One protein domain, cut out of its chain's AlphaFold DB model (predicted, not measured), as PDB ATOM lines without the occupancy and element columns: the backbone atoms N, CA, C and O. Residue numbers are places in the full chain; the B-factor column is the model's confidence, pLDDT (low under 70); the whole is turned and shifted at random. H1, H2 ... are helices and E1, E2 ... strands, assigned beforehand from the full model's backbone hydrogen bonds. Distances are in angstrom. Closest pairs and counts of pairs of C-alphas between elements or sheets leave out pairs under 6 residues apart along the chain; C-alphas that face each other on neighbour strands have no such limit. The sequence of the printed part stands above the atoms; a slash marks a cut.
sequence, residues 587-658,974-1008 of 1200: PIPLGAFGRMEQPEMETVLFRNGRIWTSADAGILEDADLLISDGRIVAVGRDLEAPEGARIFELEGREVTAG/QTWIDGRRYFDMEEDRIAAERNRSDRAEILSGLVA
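This is residues 587 to 658 and 974 to 1008 of the 1200 residues of an uncharacterized protein of Phycisphaerales bacterium (UniProt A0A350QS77). A strongly twisted sheet of five strands, E1 to E5, forms a head at one end, and the long helix H1 makes the handle, running away from it; residues 1000 to 1008 stick out at the far end. The small hairpin E6 and E7 lies between the two and leads straight into H1, while residues 587 to 603, with no named element, begin beside H1 and run to the sheet. The printed part has 107 residues, with seven named strands followed by one named helix, and the class is mixed, helices and strands. The five-stranded sheet is branched, with parallel and antiparallel pairs; E6 and E7 form a separate antiparallel sheet. The whole is loose, with a radius of gyration of the C-alphas of 18.2 A, and spans 62 by 26 by 21 A, H1 giving much of the length.

After residues 587 to 603, E1 covers residues 604 to 612, 17.5 A long, from C-alpha 604 at (116.817, 116.535, 137.586). E2, residues 619 to 628, is 21.8 A long, and E3, residues 631 to 636, is 15.2 A long. E4 is residues 646 to 649, 10.0 A, and E5 residues 654 to 657, 10.5 A. After the cut come E6, residues 974 to 977, 10.3 A, and E7, residues 980 to 984, 10.8 A. H1, residues 985 to 1008, is 34.9 A long and ends with C-alpha 1008 at (89.802, 124.958, 176.034).

E1 bends by 97 degrees at residue 608, and E2 bends by 100 degrees at residue 622. They form an antiparallel hairpin, with N 606 and O 625 at 2.8 A. On the other side of E1 from E2 lie E4, beside residues 604 to 607, and E5, beside residues 609 to 612. E4 is parallel to E1, with N 605 and O 646 at 2.8 A; E5 is parallel to it too, with N 612 and O 655 at 2.8 A. E3 is an edge strand and forms a hairpin with E2, with N 626 and O 634 at 2.9 A. E1, E2 and E3 form a meander, each strand the antiparallel neighbour of the one before. E6 and E7 form a hairpin, with N 977 and O 980 at 2.9 A. H1 is not on the branched sheet, with 0 pairs of C-alphas within 10 A. In H1 every O i to N i+4 pair is within hydrogen-bond range.

The C-alphas farthest apart are those of Asp 616 and Ala 1008, 64.1 A. Residues 659 to 973 are not printed, and C-alphas 658 and 974 are 10.4 A apart across that cut. Of the links that are printed whole, none is long. The mean pLDDT of the printed part is 93.8, and residues 1007 to 1008 are under 70.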
ATOM      1  N   PRO A 587      96.917 126.106 153.307       92.94
ATOM      2  CA  PRO A 587      97.142 125.137 152.248       92.94
ATOM      3  C   PRO A 587      96.108 125.304 151.123       92.94
ATOM      4  O   PRO A 587      94.924 125.514 151.391       92.94
ATOM      5  N   ILE A 588      96.546 125.144 149.873       92.88
ATOM      6  CA  ILE A 588      95.715 125.205 148.665       92.88
ATOM      7  C   ILE A 588      95.792 123.851 147.932       92.88
ATOM      8  O   ILE A 588      96.890 123.384 147.612       92.88
ATOM      9  N   PRO A 589      94.656 123.178 147.670       94.25
ATOM     10  CA  PRO A 589      93.307 123.471 148.162       94.25
ATOM     11  C   PRO A 589      93.177 123.370 149.682       94.25
ATOM     12  O   PRO A 589      93.871 122.574 150.309       94.25
ATOM     13  N   LEU A 590      92.229 124.094 150.283       94.25
ATOM     14  CA  LEU A 590      92.035 124.031 151.734       94.25
ATOM     15  C   LEU A 590      91.675 122.605 152.187       94.25
ATOM     16  O   LEU A 590      90.664 122.040 151.754       94.25
ATOM     17  N   GLY A 591      92.473 122.042 153.099       93.88
ATOM     18  CA  GLY A 591      92.248 120.727 153.700       93.88
ATOM     19  C   GLY A 591      93.516 119.879 153.820       93.88
ATOM     20  O   GLY A 591      94.628 120.358 153.642       93.88
ATOM     21  N   ALA A 592      93.330 118.590 154.117       92.44
ATOM     22  CA  ALA A 592      94.421 117.655 154.416       92.44
ATOM     23  C   ALA A 592      95.409 117.442 153.255       92.44
ATOM     24  O   ALA A 592      96.592 117.213 153.472       92.44
ATOM     25  N   PHE A 593      94.944 117.525 152.015       93.62
ATOM     26  CA  PHE A 593      95.777 117.261 150.837       93.62
ATOM     27  C   PHE A 593      96.242 118.546 150.143       93.62
ATOM     28  O   PHE A 593      96.765 118.503 149.030       93.62
ATOM     29  N   GLY A 594      96.019 119.697 150.780       93.19
ATOM     30  CA  GLY A 594      96.472 120.982 150.278       93.19
ATOM     31  C   GLY A 594      97.966 121.190 150.474       93.19
ATOM     32  O   GLY A 594      98.570 120.726 151.454       93.19
ATOM     33  N   ARG A 595      98.561 121.927 149.541       90.81
ATOM     34  CA  ARG A 595      99.976 122.291 149.557       90.81
ATOM     35  C   ARG A 595     100.123 123.724 150.049       90.81
ATOM     36  O   ARG A 595      99.296 124.570 149.735       90.81
ATOM     37  N   MET A 596     101.167 123.993 150.828       89.06
ATOM     38  CA  MET A 596     101.477 125.372 151.229       89.06
ATOM     39  C   MET A 596     102.014 126.166 150.043       89.06
ATOM     40  O   MET A 596     101.745 127.351 149.930       89.06
ATOM     41  N   GLU A 597     102.746 125.499 149.153       89.00
ATOM     42  CA  GLU A 597     103.387 126.079 147.978       89.00
ATOM     43  C   GLU A 597     103.173 125.183 146.764       89.00
ATOM     44  O   GLU A 597     103.112 123.953 146.881       89.00
ATOM     45  N   GLN A 598     103.059 125.809 145.594       90.38
ATOM     46  CA  GLN A 598     103.044 125.089 144.328       90.38
ATOM     47  C   GLN A 598     104.430 124.498 144.043       90.38
ATOM     48  O   GLN A 598     105.433 125.159 144.310       90.38
ATOM     49  N   PRO A 599     104.518 123.274 143.489       93.12
ATOM     50  CA  PRO A 599     105.805 122.665 143.180       93.12
ATOM     51  C   PRO A 599     106.524 123.459 142.084       93.12
ATOM     52  O   PRO A 599     105.922 123.825 141.069       93.12
ATOM     53  N   GLU A 600     107.815 123.721 142.273       94.25
ATOM     54  CA  GLU A 600     108.652 124.428 141.302       94.25
ATOM     55  C   GLU A 600     109.146 123.499 140.187       94.25
ATOM     56  O   GLU A 600     109.149 122.274 140.323       94.25
ATOM     57  N   MET A 601     109.536 124.084 139.050       95.75
ATOM     58  CA  MET A 601     110.197 123.331 137.982       95.75
ATOM     59  C   MET A 601     111.613 122.977 138.423       95.75
ATOM     60  O   MET A 601     112.371 123.854 138.833       95.75
ATOM     61  N   GLU A 602     111.991 121.711 138.279       95.88
ATOM     62  CA  GLU A 602     113.319 121.241 138.662       95.88
ATOM     63  C   GLU A 602     114.152 120.811 137.448       95.88
ATOM     64  O   GLU A 602     113.638 120.311 136.444       95.88
ATOM     65  N   THR A 603     115.475 120.947 137.571       98.19
ATOM     66  CA  THR A 603     116.424 120.241 136.704       98.19
ATOM     67  C   THR A 603     116.909 118.998 137.438       98.19
ATOM     68  O   THR A 603     117.585 119.105 138.464       98.19
ATOM     69  N   VAL A 604     116.558 117.819 136.922       98.25
ATOM     70  CA  VAL A 604     116.817 116.535 137.586       98.25
ATOM     71  C   VAL A 604     117.403 115.539 136.596       98.25
ATOM     72  O   VAL A 604     116.863 115.336 135.510       98.25
ATOM     73  N   LEU A 605     118.499 114.896 136.993       98.44
ATOM     74  CA  LEU A 605     119.019 113.701 136.347       98.44
ATOM     75  C   LEU A 605     118.580 112.475 137.151       98.44
ATOM     76  O   LEU A 605     119.108 112.219 138.235       98.44
ATOM     77  N   PHE A 606     117.646 111.704 136.610       98.31
ATOM     78  CA  PHE A 606     117.312 110.383 137.123       98.31
ATOM     79  C   PHE A 606     118.286 109.369 136.527       98.31
ATOM     80  O   PHE A 606     118.407 109.300 135.306       98.31
ATOM     81  N   ARG A 607     119.002 108.617 137.361       97.50
ATOM     82  CA  ARG A 607     120.140 107.793 136.935       97.50
ATOM     83  C   ARG A 607     119.931 106.313 137.240       97.50
ATOM     84  O   ARG A 607     119.350 105.988 138.274       97.50
ATOM     85  N   ASN A 608     120.470 105.435 136.390       95.44
ATOM     86  CA  ASN A 608     120.551 103.984 136.615       95.44
ATOM     87  C   ASN A 608     119.188 103.284 136.789       95.44
ATOM     88  O   ASN A 608     119.027 102.441 137.674       95.44
ATOM     89  N   GLY A 609     118.195 103.635 135.973       94.19
ATOM     90  CA  GLY A 609     116.860 103.041 136.051       94.19
ATOM     91  C   GLY A 609     116.453 102.253 134.819       94.19
ATOM     92  O   GLY A 609     117.108 102.279 133.775       94.19
ATOM     93  N   ARG A 610     115.306 101.583 134.944       97.38
ATOM     94  CA  ARG A 610     114.607 100.963 133.820       97.38
ATOM     95  C   ARG A 610     113.530 101.914 133.306       97.38
ATOM     96  O   ARG A 610     112.597 102.250 134.034       97.38
ATOM     97  N   ILE A 611     113.673 102.386 132.069       98.19
ATOM     98  CA  ILE A 611     112.865 103.486 131.520       98.19
ATOM     99  C   ILE A 611     111.964 102.977 130.394       98.19
ATOM    100  O   ILE A 611     112.436 102.563 129.335       98.19
ATOM    101  N   TRP A 612     110.652 103.063 130.596       98.25
ATOM    102  CA  TRP A 612     109.631 102.734 129.606       98.25
ATOM    103  C   TRP A 612     109.318 103.962 128.765       98.25
ATOM    104  O   TRP A 612     108.547 104.842 129.158       98.25
ATOM    105  N   THR A 613     109.901 104.014 127.571       97.69
ATOM    106  CA  THR A 613     109.812 105.221 126.743       97.69
ATOM    107  C   THR A 613     108.423 105.455 126.162       97.69
ATOM    108  O   THR A 613     108.093 106.582 125.822       97.69
ATOM    109  N   SER A 614     107.593 104.411 126.036       96.75
ATOM    110  CA  SER A 614     106.342 104.439 125.252       96.75
ATOM    111  C   SER A 614     106.545 104.870 123.785       96.75
ATOM    112  O   SER A 614     105.588 105.203 123.092       96.75
ATOM    113  N   ALA A 615     107.789 104.831 123.300       96.19
ATOM    114  CA  ALA A 615     108.213 105.160 121.944       96.19
ATOM    115  C   ALA A 615     108.968 103.970 121.325       96.19
ATOM    116  O   ALA A 615     109.179 102.949 121.981       96.19
ATOM    117  N   ASP A 616     109.414 104.097 120.076       94.12
ATOM    118  CA  ASP A 616     110.099 103.016 119.343       94.12
ATOM    119  C   ASP A 616     111.400 102.541 120.021       94.12
ATOM    120  O   ASP A 616     111.853 101.424 119.783       94.12
ATOM    121  N   ALA A 617     111.980 103.362 120.904       95.06
ATOM    122  CA  ALA A 617     113.139 103.006 121.722       95.06
ATOM    123  C   ALA A 617     112.859 101.886 122.748       95.06
ATOM    124  O   ALA A 617     113.800 101.329 123.310       95.06
ATOM    125  N   GLY A 618     111.592 101.526 122.981       96.38
ATOM    126  CA  GLY A 618     111.227 100.392 123.827       96.38
ATOM    127  C   GLY A 618     111.439 100.666 125.317       96.38
ATOM    128  O   GLY A 618     111.205 101.777 125.806       96.38
ATOM    129  N   ILE A 619     111.865  99.632 126.041       97.62
ATOM    130  CA  ILE A 619     112.264  99.722 127.447       97.62
ATOM    131  C   ILE A 619     113.792  99.756 127.504       97.62
ATOM    132  O   ILE A 619     114.453  98.851 126.993       97.62
ATOM    133  N   LEU A 620     114.344 100.807 128.106       97.12
ATOM    134  CA  LEU A 620     115.783 101.008 128.237       97.12
ATOM    135  C   LEU A 620     116.260 100.523 129.607       97.12
ATOM    136  O   LEU A 620     115.710 100.920 130.630       97.12
ATOM    137  N   GLU A 621     117.296  99.690 129.604       95.56
ATOM    138  CA  GLU A 621     117.956  99.174 130.808       95.56
ATOM    139  C   GLU A 621     119.211  99.997 131.128       95.56
ATOM    140  O   GLU A 621     119.928 100.413 130.202       95.56
ATOM    141  N   ASP A 622     119.512 100.160 132.420       94.25
ATOM    142  CA  ASP A 622     120.646 100.943 132.936       94.25
ATOM    143  C   ASP A 622     120.689 102.354 132.326       94.25
ATOM    144  O   ASP A 622     121.716 102.793 131.804       94.25
ATOM    145  N   ALA A 623     119.529 103.011 132.285       97.00
ATOM    146  CA  ALA A 623     119.330 104.257 131.567       97.00
ATOM    147  C   ALA A 623     119.129 105.448 132.509       97.00
ATOM    148  O   ALA A 623     118.650 105.326 133.638       97.00
ATOM    149  N   ASP A 624     119.457 106.611 131.969       98.19
ATOM    150  CA  ASP A 624     119.373 107.914 132.591       98.19
ATOM    151  C   ASP A 624     118.338 108.775 131.856       98.19
ATOM    152  O   ASP A 624     118.193 108.699 130.630       98.19
ATOM    153  N   LEU A 625     117.654 109.637 132.605       98.50
ATOM    154  CA  LEU A 625     116.703 110.631 132.117       98.50
ATOM    155  C   LEU A 625     117.051 111.997 132.700       98.50
ATOM    156  O   LEU A 625     117.028 112.181 133.915       98.50
ATOM    157  N   LEU A 626     117.325 112.968 131.834       98.62
ATOM    158  CA  LEU A 626     117.536 114.359 132.213       98.62
ATOM    159  C   LEU A 626     116.293 115.185 131.874       98.62
ATOM    160  O   LEU A 626     115.899 115.260 130.706       98.62
ATOM    161  N   ILE A 627     115.729 115.851 132.880       98.50
ATOM    162  CA  ILE A 627     114.688 116.872 132.719       98.50
ATOM    163  C   ILE A 627     115.231 118.252 133.101       98.50
ATOM    164  O   ILE A 627     116.075 118.363 133.991       98.50
ATOM    165  N   SER A 628     114.769 119.297 132.418       97.69
ATOM    166  CA  SER A 628     115.096 120.702 132.700       97.69
ATOM    167  C   SER A 628     114.069 121.619 132.034       97.69
ATOM    168  O   SER A 628     113.526 121.265 130.986       97.69
ATOM    169  N   ASP A 629     113.776 122.770 132.644       95.69
ATOM    170  CA  ASP A 629     112.807 123.764 132.148       95.69
ATOM    171  C   ASP A 629     111.445 123.155 131.760       95.69
ATOM    172  O   ASP A 629     110.833 123.483 130.740       95.69
ATOM    173  N   GLY A 630     111.001 122.193 132.571       97.12
ATOM    174  CA  GLY A 630     109.753 121.460 132.391       97.12
ATOM    175  C   GLY A 630     109.697 120.515 131.191       97.12
ATOM    176  O   GLY A 630     108.615 120.054 130.825       97.12
ATOM    177  N   ARG A 631     110.844 120.192 130.585       98.38
ATOM    178  CA  ARG A 631     110.954 119.306 129.419       98.38
ATOM    179  C   ARG A 631     111.941 118.172 129.634       98.38
ATOM    180  O   ARG A 631     112.862 118.255 130.445       98.38
ATOM    181  N   ILE A 632     111.773 117.122 128.843       98.75
ATOM    182  CA  ILE A 632     112.736 116.035 128.703       98.75
ATOM    183  C   ILE A 632     113.876 116.529 127.811       98.75
ATOM    184  O   ILE A 632     113.672 116.840 126.639       98.75
ATOM    185  N   VAL A 633     115.085 116.606 128.360       98.31
ATOM    186  CA  VAL A 633     116.279 117.065 127.634       98.31
ATOM    187  C   VAL A 633     116.951 115.898 126.925       98.31
ATOM    188  O   VAL A 633     117.298 115.997 125.749       98.31
ATOM    189  N   ALA A 634     117.142 114.789 127.638       98.06
ATOM    190  CA  ALA A 634     117.821 113.612 127.119       98.06
ATOM    191  C   ALA A 634     117.375 112.346 127.854       98.06
ATOM    192  O   ALA A 634     117.085 112.376 129.047       98.06
ATOM    193  N   VAL A 635     117.379 111.229 127.134       98.12
ATOM    194  CA  VAL A 635     117.223 109.878 127.677       98.12
ATOM    195  C   VAL A 635     118.280 108.993 127.023       98.12
ATOM    196  O   VAL A 635     118.492 109.073 125.810       98.12
ATOM    197  N   GLY A 636     119.008 108.203 127.805       96.56
ATOM    198  CA  GLY A 636     120.159 107.462 127.289       96.56
ATOM    199  C   GLY A 636     120.959 106.780 128.384       96.56
ATOM    200  O   GLY A 636     120.406 106.430 129.411       96.56
ATOM    201  N   ARG A 637     122.256 106.572 128.163       96.00
ATOM    202  CA  ARG A 637     123.186 106.061 129.179       96.00
ATOM    203  C   ARG A 637     124.272 107.089 129.438       96.00
ATOM    204  O   ARG A 637     124.617 107.829 128.516       96.00
ATOM    205  N   ASP A 638     124.819 107.069 130.648       95.06
ATOM    206  CA  ASP A 638     125.967 107.880 131.051       95.06
ATOM    207  C   ASP A 638     125.744 109.384 130.794       95.06
ATOM    208  O   ASP A 638     126.617 110.083 130.272       95.06
ATOM    209  N   LEU A 639     124.548 109.888 131.122       97.25
ATOM    210  CA  LEU A 639     124.227 111.303 130.939       97.25
ATOM    211  C   LEU A 639     124.955 112.156 131.991       97.25
ATOM    212  O   LEU A 639     124.967 111.863 133.193       97.25
ATOM    213  N   GLU A 640     125.549 113.258 131.535       95.00
ATOM    214  CA  GLU A 640     126.176 114.240 132.417       95.00
ATOM    215  C   GLU A 640     125.109 115.136 133.057       95.00
ATOM    216  O   GLU A 640     124.237 115.675 132.377       95.00
ATOM    217  N   ALA A 641     125.186 115.300 134.380       93.88
ATOM    218  CA  ALA A 641     124.319 116.217 135.109       93.88
ATOM    219  C   ALA A 641     124.782 117.666 134.862       93.88
ATOM    220  O   ALA A 641     125.947 117.970 135.147       93.88
ATOM    221  N   PRO A 642     123.909 118.567 134.371       94.19
ATOM    222  CA  PRO A 642     124.207 119.994 134.313       94.19
ATOM    223  C   PRO A 642     124.525 120.575 135.698       94.19
ATOM    224  O   PRO A 642     124.145 120.018 136.730       94.19
ATOM    225  N   GLU A 643     125.198 121.725 135.733       92.44
ATOM    226  CA  GLU A 643     125.462 122.431 136.990       92.44
ATOM    227  C   GLU A 643     124.145 122.773 137.709       92.44
ATOM    228  O   GLU A 643     123.210 123.285 137.100       92.44
ATOM    229  N   GLY A 644     124.062 122.454 139.005       90.69
ATOM    230  CA  GLY A 644     122.855 122.662 139.814       90.69
ATOM    231  C   GLY A 644     121.758 121.603 139.643       90.69
ATOM    232  O   GLY A 644     120.775 121.650 140.379       90.69
ATOM    233  N   ALA A 645     121.917 120.627 138.740       96.06
ATOM    234  CA  ALA A 645     120.945 119.550 138.574       96.06
ATOM    235  C   ALA A 645     120.914 118.619 139.796       96.06
ATOM    236  O   ALA A 645     121.952 118.141 140.269       96.06
ATOM    237  N   ARG A 646     119.710 118.300 140.278       96.94
ATOM    238  CA  ARG A 646     119.512 117.274 141.307       96.94
ATOM    239  C   ARG A 646     119.728 115.896 140.687       96.94
ATOM    240  O   ARG A 646     119.166 115.595 139.642       96.94
ATOM    241  N   ILE A 647     120.524 115.044 141.324       97.38
ATOM    242  CA  ILE A 647     120.701 113.652 140.890       97.38
ATOM    243  C   ILE A 647     119.792 112.764 141.737       97.38
ATOM    244  O   ILE A 647     119.830 112.837 142.967       97.38
ATOM    245  N   PHE A 648     118.983 111.935 141.083       96.50
ATOM    246  CA  PHE A 648     118.092 110.971 141.720       96.50
ATOM    247  C   PHE A 648     118.430 109.557 141.238       96.50
ATOM    248  O   PHE A 648     118.277 109.242 140.061       96.50
ATOM    249  N   GLU A 649     118.894 108.695 142.140       96.50
ATOM    250  CA  GLU A 649     119.232 107.309 141.800       96.50
ATOM    251  C   GLU A 649     117.966 106.439 141.741       96.50
ATOM    252  O   GLU A 649     117.180 106.384 142.691       96.50
ATOM    253  N   LEU A 650     117.780 105.733 140.625       95.31
ATOM    254  CA  LEU A 650     116.617 104.889 140.342       95.31
ATOM    255  C   LEU A 650     116.830 103.418 140.734       95.31
ATOM    256  O   LEU A 650     116.145 102.545 140.209       95.31
ATOM    257  N   GLU A 651     117.756 103.102 141.643       89.81
ATOM    258  CA  GLU A 651     118.035 101.707 142.010       89.81
ATOM    259  C   GLU A 651     116.751 100.983 142.467       89.81
ATOM    260  O   GLU A 651     116.075 101.409 143.410       89.81
ATOM    261  N   GLY A 652     116.396  99.903 141.758       88.69
ATOM    262  CA  GLY A 652     115.176  99.116 141.987       88.69
ATOM    263  C   GLY A 652     113.863  99.777 141.539       88.69
ATOM    264  O   GLY A 652     112.802  99.209 141.791       88.69
ATOM    265  N   ARG A 653     113.921 100.945 140.890       95.81
ATOM    266  CA  ARG A 653     112.770 101.728 140.424       95.81
ATOM    267  C   ARG A 653     112.658 101.712 138.909       95.81
ATOM    268  O   ARG A 653     113.645 101.574 138.187       95.81
ATOM    269  N   GLU A 654     111.438 101.921 138.435       97.75
ATOM    270  CA  GLU A 654     111.148 102.060 137.011       97.75
ATOM    271  C   GLU A 654     110.529 103.427 136.719       97.75
ATOM    272  O   GLU A 654     109.825 103.995 137.556       97.75
ATOM    273  N   VAL A 655     110.796 103.963 135.528       98.62
ATOM    274  CA  VAL A 655     110.285 105.268 135.087       98.62
ATOM    275  C   VAL A 655     109.427 105.089 133.852       98.62
ATOM    276  O   VAL A 655     109.824 104.412 132.904       98.62
ATOM    277  N   THR A 656     108.262 105.725 133.842       98.81
ATOM    278  CA  THR A 656     107.348 105.729 132.697       98.81
ATOM    279  C   THR A 656     106.979 107.157 132.322       98.81
ATOM    280  O   THR A 656     107.088 108.072 133.141       98.81
ATOM    281  N   ALA A 657     106.485 107.350 131.097       98.50
ATOM    282  CA  ALA A 657     105.694 108.540 130.797       98.50
ATOM    283  C   ALA A 657     104.470 108.607 131.730       98.50
ATOM    284  O   ALA A 657     103.979 107.571 132.200       98.50
ATOM    285  N   GLY A 658     103.993 109.823 131.983       98.50
ATOM    286  CA  GLY A 658     102.748 110.092 132.689       98.50
ATOM    287  C   GLY A 658     101.560 109.347 132.089       98.50
ATOM    288  O   GLY A 658     101.422 109.272 130.865       98.50
ATOM    289  N   GLN A 974     106.349 108.712 142.843       98.44
ATOM    290  CA  GLN A 974     106.325 110.122 142.449       98.44
ATOM    291  C   GLN A 974     105.608 110.323 141.116       98.44
ATOM    292  O   GLN A 974     105.791 109.526 140.197       98.44
ATOM    293  N   THR A 975     104.894 111.442 140.994       98.75
ATOM    294  CA  THR A 975     104.272 111.893 139.740       98.75
ATOM    295  C   THR A 975     104.701 113.316 139.448       98.75
ATOM    296  O   THR A 975     104.566 114.213 140.287       98.75
ATOM    297  N   TRP A 976     105.209 113.512 138.239       98.69
ATOM    298  CA  TRP A 976     105.760 114.764 137.758       98.69
ATOM    299  C   TRP A 976     104.942 115.272 136.577       98.69
ATOM    300  O   TRP A 976     104.542 114.485 135.720       98.69
ATOM    301  N   ILE A 977     104.702 116.580 136.538       98.62
ATOM    302  CA  ILE A 977     104.027 117.267 135.432       98.62
ATOM    303  C   ILE A 977     104.831 118.518 135.113       98.62
ATOM    304  O   ILE A 977     105.135 119.293 136.020       98.62
ATOM    305  N   ASP A 978     105.183 118.720 133.844       97.81
ATOM    306  CA  ASP A 978     106.032 119.834 133.401       97.81
ATOM    307  C   ASP A 978     107.319 119.968 134.243       97.81
ATOM    308  O   ASP A 978     107.734 121.073 134.596       97.81
ATOM    309  N   GLY A 979     107.924 118.843 134.643       97.88
ATOM    310  CA  GLY A 979     109.127 118.820 135.486       97.88
ATOM    311  C   GLY A 979     108.929 119.327 136.920       97.88
ATOM    312  O   GLY A 979     109.914 119.592 137.606       97.88
ATOM    313  N   ARG A 980     107.678 119.444 137.381       97.81
ATOM    314  CA  ARG A 980     107.288 119.770 138.761       97.81
ATOM    315  C   ARG A 980     106.772 118.517 139.461       97.81
ATOM    316  O   ARG A 980     105.952 117.790 138.895       97.81
ATOM    317  N   ARG A 981     107.196 118.263 140.699       97.31
ATOM    318  CA  ARG A 981     106.774 117.082 141.468       97.31
ATOM    319  C   ARG A 981     105.419 117.309 142.152       97.31
ATOM    320  O   ARG A 981     105.350 117.800 143.275       97.31
ATOM    321  N   TYR A 982     104.329 116.943 141.479       97.19
ATOM    322  CA  TYR A 982     102.956 117.110 141.988       97.19
ATOM    323  C   TYR A 982     102.494 116.010 142.944       97.19
ATOM    324  O   TYR A 982     101.487 116.186 143.634       97.19
ATOM    325  N   PHE A 983     103.207 114.888 143.016       97.81
ATOM    326  CA  PHE A 983     103.009 113.865 144.038       97.81
ATOM    327  C   PHE A 983     104.344 113.228 144.417       97.81
ATOM    328  O   PHE A 983     105.171 112.950 143.549       97.81
ATOM    329  N   ASP A 984     104.516 112.976 145.709       97.06
ATOM    330  CA  ASP A 984     105.621 112.224 146.289       97.06
ATOM    331  C   ASP A 984     105.090 111.501 147.535       97.06
ATOM    332  O   ASP A 984     104.448 112.110 148.395       97.06
ATOM    333  N   MET A 985     105.305 110.188 147.610       95.62
ATOM    334  CA  MET A 985     104.754 109.356 148.683       95.62
ATOM    335  C   MET A 985     105.319 109.715 150.068       95.62
ATOM    336  O   MET A 985     104.631 109.542 151.076       95.62
ATOM    337  N   GLU A 986     106.554 110.214 150.140       93.88
ATOM    338  CA  GLU A 986     107.163 110.640 151.401       93.88
ATOM    339  C   GLU A 986     106.654 112.026 151.820       93.88
ATOM    340  O   GLU A 986     106.342 112.223 152.996       93.88
ATOM    341  N   GLU A 987     106.476 112.959 150.875       93.69
ATOM    342  CA  GLU A 987     105.793 114.235 151.151       93.69
ATOM    343  C   GLU A 987     104.368 114.014 151.680       93.69
ATOM    344  O   GLU A 987     103.979 114.655 152.655       93.69
ATOM    345  N   ASP A 988     103.605 113.084 151.092       93.94
ATOM    346  CA  ASP A 988     102.250 112.730 151.548       93.94
ATOM    347  C   ASP A 988     102.261 112.190 152.988       93.94
ATOM    348  O   ASP A 988     101.453 112.599 153.828       93.94
ATOM    349  N   ARG A 989     103.237 111.333 153.318       92.69
ATOM    350  CA  ARG A 989     103.424 110.800 154.676       92.69
ATOM    351  C   ARG A 989     103.746 111.902 155.688       92.69
ATOM    352  O   ARG A 989     103.224 111.870 156.803       92.69
ATOM    353  N   ILE A 990     104.595 112.863 155.318       91.88
ATOM    354  CA  ILE A 990     104.939 114.021 156.158       91.88
ATOM    355  C   ILE A 990     103.722 114.943 156.320       91.88
ATOM    356  O   ILE A 990     103.404 115.353 157.439       91.88
ATOM    357  N   ALA A 991     102.996 115.222 155.236       90.50
ATOM    358  CA  ALA A 991     101.784 116.035 155.265       90.50
ATOM    359  C   ALA A 991     100.703 115.412 156.160       90.50
ATOM    360  O   ALA A 991     100.040 116.130 156.905       90.50
ATOM    361  N   ALA A 992     100.563 114.083 156.161       90.25
ATOM    362  CA  ALA A 992      99.640 113.380 157.050       90.25
ATOM    363  C   ALA A 992      99.936 113.626 158.542       90.25
ATOM    364  O   ALA A 992      98.996 113.743 159.329       90.25
ATOM    365  N   GLU A 993     101.209 113.745 158.932       89.19
ATOM    366  CA  GLU A 993     101.589 114.091 160.308       89.19
ATOM    367  C   GLU A 993     101.245 115.545 160.644       89.19
ATOM    368  O   GLU A 993     100.599 115.798 161.661       89.19
ATOM    369  N   ARG A 994     101.571 116.491 159.751       88.94
ATOM    370  CA  ARG A 994     101.158 117.898 159.892       88.94
ATOM    371  C   ARG A 994      99.643 118.008 160.072       88.94
ATOM    372  O   ARG A 994      99.179 118.627 161.018       88.94
ATOM    373  N   ASN A 995      98.868 117.325 159.231       91.31
ATOM    374  CA  ASN A 995      97.407 117.343 159.296       91.31
ATOM    375  C   ASN A 995      96.861 116.819 160.634       91.31
ATOM    376  O   ASN A 995      95.832 117.308 161.104       91.31
ATOM    377  N   ARG A 996      97.514 115.812 161.237       88.06
ATOM    378  CA  ARG A 996      97.169 115.334 162.586       88.06
ATOM    379  C   ARG A 996      97.445 116.405 163.636       88.06
ATOM    380  O   ARG A 996      96.580 116.630 164.478       88.06
ATOM    381  N   SER A 997      98.595 117.072 163.549       88.00
ATOM    382  CA  SER A 997      98.973 118.174 164.440       88.00
ATOM    383  C   SER A 997      98.002 119.353 164.334       88.00
ATOM    384  O   SER A 997      97.404 119.731 165.339       88.00
ATOM    385  N   ASP A 998      97.754 119.863 163.123       88.50
ATOM    386  CA  ASP A 998      96.830 120.982 162.874       88.50
ATOM    387  C   ASP A 998      95.432 120.660 163.410       88.50
ATOM    388  O   ASP A 998      94.780 121.467 164.074       88.50
ATOM    389  N   ARG A 999      94.963 119.430 163.162       90.12
ATOM    390  CA  ARG A 999      93.688 118.962 163.697       90.12
ATOM    391  C   ARG A 999      93.691 118.959 165.227       90.12
ATOM    392  O   ARG A 999      92.727 119.440 165.820       90.12
ATOM    393  N   ALA A1000      94.720 118.397 165.857       84.12
ATOM    394  CA  ALA A1000      94.818 118.304 167.311       84.12
ATOM    395  C   ALA A1000      94.857 119.688 167.977       84.12
ATOM    396  O   ALA A1000      94.205 119.878 169.005       84.12
ATOM    397  N   GLU A1001      95.538 120.661 167.367       86.69
ATOM    398  CA  GLU A1001      95.562 122.056 167.820       86.69
ATOM    399  C   GLU A1001      94.155 122.669 167.798       86.69
ATOM    400  O   GLU A1001      93.678 123.176 168.816       86.69
ATOM    401  N   ILE A1002      93.445 122.562 166.666       87.69
ATOM    402  CA  ILE A1002      92.095 123.131 166.520       87.69
ATOM    403  C   ILE A1002      91.119 122.479 167.506       87.69
ATOM    404  O   ILE A1002      90.327 123.171 168.150       87.69
ATOM    405  N   LEU A1003      91.177 121.151 167.651       83.62
ATOM    406  CA  LEU A1003      90.331 120.415 168.595       83.62
ATOM    407  C   LEU A1003      90.631 120.798 170.050       83.62
ATOM    408  O   LEU A1003      89.697 121.028 170.817       83.62
ATOM    409  N   SER A1004      91.906 120.933 170.419       76.12
ATOM    410  CA  SER A1004      92.310 121.391 171.755       76.12
ATOM    411  C   SER A1004      91.786 122.797 172.048       76.12
ATOM    412  O   SER A1004      91.232 123.036 173.121       76.12
ATOM    413  N   GLY A1005      91.866 123.707 171.071       77.94
ATOM    414  CA  GLY A1005      91.301 125.054 171.180       77.94
ATOM    415  C   GLY A1005      89.785 125.049 171.408       77.94
ATOM    416  O   GLY A1005      89.289 125.746 172.295       77.94
ATOM    417  N   LEU A1006      89.044 124.206 170.676       76.81
ATOM    418  CA  LEU A1006      87.590 124.053 170.831       76.81
ATOM    419  C   LEU A1006      87.192 123.589 172.245       76.81
ATOM    420  O   LEU A1006      86.152 124.022 172.758       76.81
ATOM    421  N   VAL A1007      88.005 122.720 172.857       67.31
ATOM    422  CA  VAL A1007      87.806 122.200 174.220       67.31
ATOM    423  C   VAL A1007      88.198 123.240 175.275       67.31
ATOM    424  O   VAL A1007      87.430 123.467 176.212       67.31
ATOM    425  N   ALA A1008      89.335 123.922 175.110       60.31
ATOM    426  CA  ALA A1008      89.802 124.958 176.034       60.31
ATOM    427  C   ALA A1008      88.832 126.151 176.115       60.31
ATOM    428  O   ALA A1008      88.529 126.636 177.206       60.31
TER     429      ALA A1008